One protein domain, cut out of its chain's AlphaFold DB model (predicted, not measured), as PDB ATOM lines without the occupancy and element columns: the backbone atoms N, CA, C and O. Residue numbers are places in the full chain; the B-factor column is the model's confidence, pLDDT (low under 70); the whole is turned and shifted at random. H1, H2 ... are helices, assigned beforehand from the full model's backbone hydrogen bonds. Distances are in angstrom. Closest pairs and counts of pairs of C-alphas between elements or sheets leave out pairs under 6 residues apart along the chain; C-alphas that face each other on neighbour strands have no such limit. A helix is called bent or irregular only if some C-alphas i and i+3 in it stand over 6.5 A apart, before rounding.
ATOM      1  N   SER A  43     -23.766  12.887 110.511       79.56
ATOM      2  CA  SER A  43     -24.383  11.599 110.177       79.56
ATOM      3  C   SER A  43     -25.156  11.704 108.864       79.56
ATOM      4  O   SER A  43     -25.933  12.642 108.691       79.56
ATOM      5  N   GLY A  44     -24.987  10.723 107.980       79.00
ATOM      6  CA  GLY A  44     -25.634  10.717 106.667       79.00
ATOM      7  C   GLY A  44     -24.827  11.357 105.536       79.00
ATOM      8  O   GLY A  44     -25.285  11.285 104.400       79.00
ATOM      9  N   PHE A  45     -23.631  11.901 105.802       91.31
ATOM     10  CA  PHE A  45     -22.707  12.295 104.732       91.31
ATOM     11  C   PHE A  45     -22.462  11.128 103.767       91.31
ATOM     12  O   PHE A  45     -22.258   9.983 104.196       91.31
ATOM     13  N   VAL A  46     -22.496  11.430 102.470       94.25
ATOM     14  CA  VAL A  46     -22.296  10.459 101.399       94.25
ATOM     15  C   VAL A  46     -20.846  10.545 100.941       94.25
ATOM     16  O   VAL A  46     -20.450  11.453 100.221       94.25
ATOM     17  N   PHE A  47     -20.037   9.584 101.371       96.12
ATOM     18  CA  PHE A  47     -18.700   9.415 100.824       96.12
ATOM     19  C   PHE A  47     -18.775   8.849  99.410       96.12
ATOM     20  O   PHE A  47     -19.626   8.016  99.096       96.12
ATOM     21  N   THR A  48     -17.825   9.254  98.583       95.50
ATOM     22  CA  THR A  48     -17.588   8.702  97.251       95.50
ATOM     23  C   THR A  48     -16.114   8.335  97.102       95.50
ATOM     24  O   THR A  48     -15.289   8.683  97.956       95.50
ATOM     25  N   GLN A  49     -15.748   7.642  96.020       94.12
ATOM     26  CA  GLN A  49     -14.339   7.374  95.706       94.12
ATOM     27  C   GLN A  49     -13.526   8.671  95.678       94.12
ATOM     28  O   GLN A  49     -12.431   8.717  96.247       94.12
ATOM     29  N   THR A  50     -14.095   9.719  95.081       90.50
ATOM     30  CA  THR A  50     -13.448  11.018  94.917       90.50
ATOM     31  C   THR A  50     -13.230  11.690  96.263       90.50
ATOM     32  O   THR A  50     -12.131  12.158  96.560       90.50
ATOM     33  N   ALA A  51     -14.243  11.669  97.135       93.75
ATOM     34  CA  ALA A  51     -14.143  12.226  98.478       93.75
ATOM     35  C   ALA A  51     -13.067  11.514  99.314       93.75
ATOM     36  O   ALA A  51     -12.208  12.151  99.927       93.75
ATOM     37  N   LEU A  52     -13.058  10.180  99.292       95.88
ATOM     38  CA  LEU A  52     -12.069   9.392 100.025       95.88
ATOM     39  C   LEU A  52     -10.649   9.606  99.475       95.88
ATOM     40  O   LEU A  52      -9.695   9.707 100.251       95.88
ATOM     41  N   ARG A  53     -10.496   9.713  98.149       93.06
ATOM     42  CA  ARG A  53      -9.215  10.006  97.494       93.06
ATOM     43  C   ARG A  53      -8.701  11.391  97.868       93.06
ATOM     44  O   ARG A  53      -7.547  11.502  98.278       93.06
ATOM     45  N   ALA A  54      -9.565  12.405  97.805       92.25
ATOM     46  CA  ALA A  54      -9.235  13.773  98.177       92.25
ATOM     47  C   ALA A  54      -8.628  13.837  99.576       92.25
ATOM     48  O   ALA A  54      -7.568  14.430  99.751       92.25
ATOM     49  N   TYR A  55      -9.236  13.158 100.552       94.69
ATOM     50  CA  TYR A  55      -8.689  13.115 101.904       94.69
ATOM     51  C   TYR A  55      -7.351  12.373 101.977       94.69
ATOM     52  O   TYR A  55      -6.410  12.861 102.598       94.69
ATOM     53  N   ARG A  56      -7.241  11.202 101.337       93.31
ATOM     54  CA  ARG A  56      -6.015  10.390 101.389       93.31
ATOM     55  C   ARG A  56      -4.809  11.069 100.750       93.31
ATOM     56  O   ARG A  56      -3.697  10.859 101.226       93.31
ATOM     57  N   GLU A  57      -5.020  11.822  99.679       90.81
ATOM     58  CA  GLU A  57      -3.956  12.534  98.970       90.81
ATOM     59  C   GLU A  57      -3.625  13.863  99.652       90.81
ATOM     60  O   GLU A  57      -2.456  14.193  99.837       90.81
ATOM     61  N   CYS A  58      -4.642  14.624 100.066       92.88
ATOM     62  CA  CYS A  58      -4.456  15.874 100.789       92.88
ATOM     63  C   CYS A  58      -5.695  16.204 101.641       92.88
ATOM     64  O   CYS A  58      -6.688  16.709 101.117       92.88
ATOM     65  N   PRO A  59      -5.651  16.036 102.972       94.69
ATOM     66  CA  PRO A  59      -6.788  16.351 103.843       94.69
ATOM     67  C   PRO A  59      -7.300  17.787 103.694       94.69
ATOM     68  O   PRO A  59      -8.498  18.034 103.806       94.69
ATOM     69  N   TYR A  60      -6.422  18.736 103.359       93.75
ATOM     70  CA  TYR A  60      -6.841  20.101 103.049       93.75
ATOM     71  C   TYR A  60      -7.693  20.205 101.777       93.75
ATOM     72  O   TYR A  60      -8.664  20.954 101.766       93.75
ATOM     73  N   ARG A  61      -7.408  19.412 100.734       91.31
ATOM     74  CA  ARG A  61      -8.262  19.307  99.535       91.31
ATOM     75  C   ARG A  61      -9.654  18.793  99.900       91.31
ATOM     76  O   ARG A  61     -10.644  19.355  99.439       91.31
ATOM     77  N   PHE A  62      -9.732  17.781 100.767       93.75
ATOM     78  CA  PHE A  62     -11.009  17.303 101.292       93.75
ATOM     79  C   PHE A  62     -11.760  18.397 102.055       93.75
ATOM     80  O   PHE A  62     -12.935  18.633 101.785       93.75
ATOM     81  N   ARG A  63     -11.078  19.100 102.968       94.25
ATOM     82  CA  ARG A  63     -11.671  20.197 103.739       94.25
ATOM     83  C   ARG A  63     -12.259  21.274 102.834       94.25
ATOM     84  O   ARG A  63     -13.424  21.623 102.998       94.25
ATOM     85  N   LEU A  64     -11.471  21.765 101.877       91.69
ATOM     86  CA  LEU A  64     -11.897  22.810 100.947       91.69
ATOM     87  C   LEU A  64     -13.169  22.401 100.199       91.69
ATOM     88  O   LEU A  64     -14.151  23.139 100.221       91.69
ATOM     89  N   ARG A  65     -13.175  21.210  99.589       89.81
ATOM     90  CA  ARG A  65     -14.294  20.752  98.758       89.81
ATOM     91  C   ARG A  65     -15.532  20.393  99.579       89.81
ATOM     92  O   ARG A  65     -16.620  20.875  99.284       89.81
ATOM     93  N   TYR A  66     -15.372  19.549 100.595       91.25
ATOM     94  CA  TYR A  66     -16.497  18.874 101.250       91.25
ATOM     95  C   TYR A  66     -16.938  19.517 102.566       91.25
ATOM     96  O   TYR A  66     -18.063  19.276 102.994       91.25
ATOM     97  N   LEU A  67     -16.090  20.325 103.216       92.50
ATOM     98  CA  LEU A  67     -16.433  20.988 104.485       92.50
ATOM     99  C   LEU A  67     -16.646  22.496 104.324       92.50
ATOM    100  O   LEU A  67     -17.510  23.068 104.982       92.50
ATOM    101  N   GLU A  68     -15.858  23.139 103.461       91.44
ATOM    102  CA  GLU A  68     -15.936  24.583 103.200       91.44
ATOM    103  C   GLU A  68     -16.742  24.918 101.933       91.44
ATOM    104  O   GLU A  68     -17.049  26.086 101.695       91.44
ATOM    105  N   GLY A  69     -17.109  23.912 101.129       89.12
ATOM    106  CA  GLY A  69     -17.918  24.088  99.920       89.12
ATOM    107  C   GLY A  69     -17.220  24.903  98.831       89.12
ATOM    108  O   GLY A  69     -17.886  25.533  98.010       89.12
ATOM    109  N   VAL A  70     -15.884  24.936  98.833       89.00
ATOM    110  CA  VAL A  70     -15.100  25.626  97.810       89.00
ATOM    111  C   VAL A  70     -15.240  24.845  96.502       89.00
ATOM    112  O   VAL A  70     -14.784  23.698  96.438       89.00
ATOM    113  N   PRO A  71     -15.826  25.439  95.444       83.19
ATOM    114  CA  PRO A  71     -16.001  24.750  94.172       83.19
ATOM    115  C   PRO A  71     -14.665  24.251  93.633       83.19
ATOM    116  O   PRO A  71     -13.646  24.938  93.761       83.19
ATOM    117  N   TRP A  72     -14.667  23.065  93.022       76.06
ATOM    118  CA  TRP A  72     -13.478  22.600  92.319       76.06
ATOM    119  C   TRP A  72     -13.136  23.604  91.208       76.06
ATOM    120  O   TRP A  72     -14.039  24.034  90.483       76.06
ATOM    121  N   PRO A  73     -11.871  24.031  91.067       71.44
ATOM    122  CA  PRO A  73     -11.509  25.015  90.058       71.44
ATOM    123  C   PRO A  73     -11.855  24.508  88.658       71.44
ATOM    124  O   PRO A  73     -11.597  23.350  88.324       71.44
ATOM    125  N   ALA A  74     -12.469  25.376  87.853       58.31
ATOM    126  CA  ALA A  74     -12.883  25.038  86.497       58.31
ATOM    127  C   ALA A  74     -11.675  24.638  85.631       58.31
ATOM    128  O   ALA A  74     -10.634  25.271  85.767       58.31
ATOM    129  N   ALA A  75     -11.897  23.613  84.788       57.75
ATOM    130  CA  ALA A  75     -11.115  23.008  83.689       57.75
ATOM    131  C   ALA A  75      -9.573  23.160  83.663       57.75
ATOM    132  O   ALA A  75      -9.035  24.211  83.999       57.75
ATOM    133  N   ASP A 258       3.944  17.551  99.499       87.56
ATOM    134  CA  ASP A 258       4.363  16.639  98.429       87.56
ATOM    135  C   ASP A 258       4.243  17.308  97.043       87.56
ATOM    136  O   ASP A 258       3.125  17.530  96.563       87.56
ATOM    137  N   PRO A 259       5.360  17.587  96.344       84.69
ATOM    138  CA  PRO A 259       5.330  18.197  95.016       84.69
ATOM    139  C   PRO A 259       4.549  17.379  93.976       84.69
ATOM    140  O   PRO A 259       3.969  17.959  93.051       84.69
ATOM    141  N   SER A 260       4.507  16.047  94.108       83.00
ATOM    142  CA  SER A 260       3.832  15.179  93.133       83.00
ATOM    143  C   SER A 260       2.301  15.292  93.204       83.00
ATOM    144  O   SER A 260       1.617  15.274  92.174       83.00
ATOM    145  N   THR A 261       1.775  15.497  94.411       83.81
ATOM    146  CA  THR A 261       0.362  15.782  94.687       83.81
ATOM    147  C   THR A 261       0.031  17.240  94.361       83.81
ATOM    148  O   THR A 261      -0.920  17.522  93.631       83.81
ATOM    149  N   CYS A 262       0.847  18.187  94.830       85.19
ATOM    150  CA  CYS A 262       0.568  19.617  94.683       85.19
ATOM    151  C   CYS A 262       0.604  20.103  93.226       85.19
ATOM    152  O   CYS A 262      -0.189  20.965  92.859       85.19
ATOM    153  N   SER A 263       1.467  19.535  92.377       80.56
ATOM    154  CA  SER A 263       1.587  19.938  90.963       80.56
ATOM    155  C   SER A 263       0.379  19.579  90.085       80.56
ATOM    156  O   SER A 263       0.274  20.088  88.969       80.56
ATOM    157  N   ARG A 264      -0.532  18.728  90.578       78.50
ATOM    158  CA  ARG A 264      -1.761  18.286  89.885       78.50
ATOM    159  C   ARG A 264      -3.046  18.717  90.606       78.50
ATOM    160  O   ARG A 264      -4.151  18.397  90.175       78.50
ATOM    161  N   CYS A 265      -2.907  19.431  91.722       81.88
ATOM    162  CA  CYS A 265      -4.020  19.845  92.564       81.88
ATOM    163  C   CYS A 265      -4.691  21.104  92.002       81.88
ATOM    164  O   CYS A 265      -4.040  22.140  91.841       81.88
ATOM    165  N   GLY A 266      -6.010  21.054  91.788       80.38
ATOM    166  CA  GLY A 266      -6.774  22.236  91.374       80.38
ATOM    167  C   GLY A 266      -6.693  23.377  92.385       80.38
ATOM    168  O   GLY A 266      -6.552  24.537  92.006       80.38
ATOM    169  N   TYR A 267      -6.663  23.064  93.680       85.94
ATOM    170  CA  TYR A 267      -6.579  24.058  94.754       85.94
ATOM    171  C   TYR A 267      -5.166  24.601  95.026       85.94
ATOM    172  O   TYR A 267      -4.975  25.303  96.021       85.94
ATOM    173  N   ALA A 268      -4.165  24.320  94.184       85.12
ATOM    174  CA  ALA A 268      -2.783  24.758  94.418       85.12
ATOM    175  C   ALA A 268      -2.659  26.285  94.630       85.12
ATOM    176  O   ALA A 268      -1.934  26.723  95.525       85.12
ATOM    177  N   ALA A 269      -3.457  27.088  93.916       84.69
ATOM    178  CA  ALA A 269      -3.515  28.543  94.096       84.69
ATOM    179  C   ALA A 269      -3.957  28.970  95.510       84.69
ATOM    180  O   ALA A 269      -3.432  29.943  96.051       84.69
ATOM    181  N   LEU A 270      -4.857  28.215  96.157       88.12
ATOM    182  CA  LEU A 270      -5.280  28.448  97.548       88.12
ATOM    183  C   LEU A 270      -4.213  28.036  98.573       88.12
ATOM    184  O   LEU A 270      -4.327  28.357  99.754       88.12
ATOM    185  N   CYS A 271      -3.171  27.340  98.119       87.44
ATOM    186  CA  CYS A 271      -1.979  27.007  98.895       87.44
ATOM    187  C   CYS A 271      -0.805  27.963  98.600       87.44
ATOM    188  O   CYS A 271       0.287  27.757  99.122       87.44
ATOM    189  N   GLY A 272      -0.997  28.985  97.753       85.25
ATOM    190  CA  GLY A 272       0.069  29.894  97.314       85.25
ATOM    191  C   GLY A 272       1.026  29.297  96.274       85.25
ATOM    192  O   GLY A 272       2.095  29.856  96.035       85.25
ATOM    193  N   LEU A 273       0.660  28.169  95.661       81.69
ATOM    194  CA  LEU A 273       1.417  27.519  94.595       81.69
ATOM    195  C   LEU A 273       0.813  27.863  93.223       81.69
ATOM    196  O   LEU A 273      -0.374  28.184  93.139       81.69
ATOM    197  N   PRO A 274       1.591  27.785  92.129       71.31
ATOM    198  CA  PRO A 274       1.027  27.874  90.788       71.31
ATOM    199  C   PRO A 274      -0.047  26.799  90.601       71.31
ATOM    200  O   PRO A 274       0.155  25.654  91.009       71.31
ATOM    201  N   SER A 275      -1.170  27.156  89.977       64.25
ATOM    202  CA  SER A 275      -2.202  26.190  89.594       64.25
ATOM    203  C   SER A 275      -1.571  25.073  88.759       64.25
ATOM    204  O   SER A 275      -0.879  25.350  87.776       64.25
ATOM    205  N   GLY A 276      -1.773  23.820  89.169       55.97
ATOM    206  CA  GLY A 276      -1.274  22.662  88.437       55.97
ATOM    207  C   GLY A 276      -1.858  22.611  87.025       55.97
ATOM    208  O   GLY A 276      -3.069  22.725  86.855       55.97
ATOM    209  N   GLY A 277      -1.005  22.452  86.007       50.94
ATOM    210  CA  GLY A 277      -1.435  22.435  84.602       50.94
ATOM    211  C   GLY A 277      -2.287  21.216  84.237       50.94
ATOM    212  O   GLY A 277      -3.187  21.323  83.410       50.94
ATOM    213  N   ILE A 278      -2.044  20.076  84.891       50.75
ATOM    214  CA  ILE A 278      -2.832  18.851  84.738       50.75
ATOM    215  C   ILE A 278      -3.779  18.788  85.930       50.75
ATOM    216  O   ILE A 278      -3.389  18.310  86.995       50.75
ATOM    217  N   LEU A 279      -5.000  19.296  85.774       51.19
ATOM    218  CA  LEU A 279      -6.016  19.045  86.788       51.19
ATOM    219  C   LEU A 279      -6.315  17.547  86.797       51.19
ATOM    220  O   LEU A 279      -6.666  16.974  85.765       51.19
ATOM    221  N   GLU A 280      -6.224  16.929  87.972       51.44
ATOM    222  CA  GLU A 280      -7.125  15.823  88.273       51.44
ATOM    223  C   GLU A 280      -8.542  16.359  88.081       51.44
ATOM    224  O   GLU A 280      -9.020  17.202  88.842       51.44
ATOM    225  N   TRP A 281      -9.177  15.958  86.984       45.75
ATOM    226  CA  TRP A 281     -10.593  16.204  86.834       45.75
ATOM    227  C   TRP A 281     -11.304  15.154  87.659       45.75
ATOM    228  O   TRP A 281     -11.344  13.975  87.318       45.75
ATOM    229  N   GLU A 282     -11.783  15.605  88.804       51.75
ATOM    230  CA  GLU A 282     -12.773  14.889  89.573       51.75
ATOM    231  C   GLU A 282     -14.096  15.097  88.833       51.75
ATOM    232  O   GLU A 282     -14.731  16.142  88.983       51.75
ATOM    233  N   GLU A 283     -14.431  14.142  87.960       48.47
ATOM    234  CA  GLU A 283     -15.752  14.009  87.345       48.47
ATOM    235  C   GLU A 283     -16.776  14.228  88.467       48.47
ATOM    236  O   GLU A 283     -16.674  13.604  89.527       48.47
TER     237      GLU A 283
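This is residues 43 to 75 and 258 to 283 of the 300 residues of the protein "PD-(D/E)XK nuclease family protein" of Anaerolineae bacterium (UniProt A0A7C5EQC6). A hairpin of two helices, H1 and H2, lies beside a smaller part made of two short helices, H3 and H4, near the end of H1 and beside H2. Loops make much of the rest: residues 272 to 283, with no named element, follow H4. The printed part has 59 residues with four named helices, H1, H2, H3 and H4 along the chain, and no named strand; the class is all helix, though only 28 residues are in named elements. It is compact, with a radius of gyration of the C-alphas of 11.2 A, and its outline is elongated, spanning 36 by 19 by 18 A.

Find C-alpha 49 at (-14.339, 7.374, 95.706); from there H1 runs 12.0 A to residue 57. H2, residues 59 to 67, covers 10.7 A; it is neither bent nor irregular, but only just: C-alphas 64 and 67 are 6.0 A apart. Look next at H3, residues 259 to 262, 5.0 A long. H4, residues 266 to 271, runs 10.1 A to C-alpha 271 at (-1.979, 27.007, 98.895); it is irregular, with C-alphas 266 and 269 7.6 A apart.

Begin at the hairpin: H1 and H2 touch, their closest C-alphas, of Tyr 55 and Phe 62, 4.8 A apart. They run opposite ways at a tilt of 37 degrees, only just steep. H4 is close to H2 but not clearly touching, with the closest C-alphas, of Arg 61 and Tyr 267, 6.9 A apart, and about perpendicular at 74 degrees. H3 is close to H1 but not clearly touching, the closest C-alphas, of Glu 57 and Thr 261, being 6.9 A apart. H1 and H4 are apart. In H1 and H2 every O i to N i+4 pair is within hydrogen-bond range; in H4 1 of 2 is, and H3 is too short for such a pair.

The C-alphas farthest apart are those of Ser 43 and Gly 277, at 36.0 A. Residues 76 to 257 are not printed, and C-alphas 75 and 258 are 22.3 A apart across the cut. The links H1 to H2 and H3 to H4 are tight. Mean pLDDT of the printed part is 81.4; residues 74 to 75 and 275 to 283 are under 70.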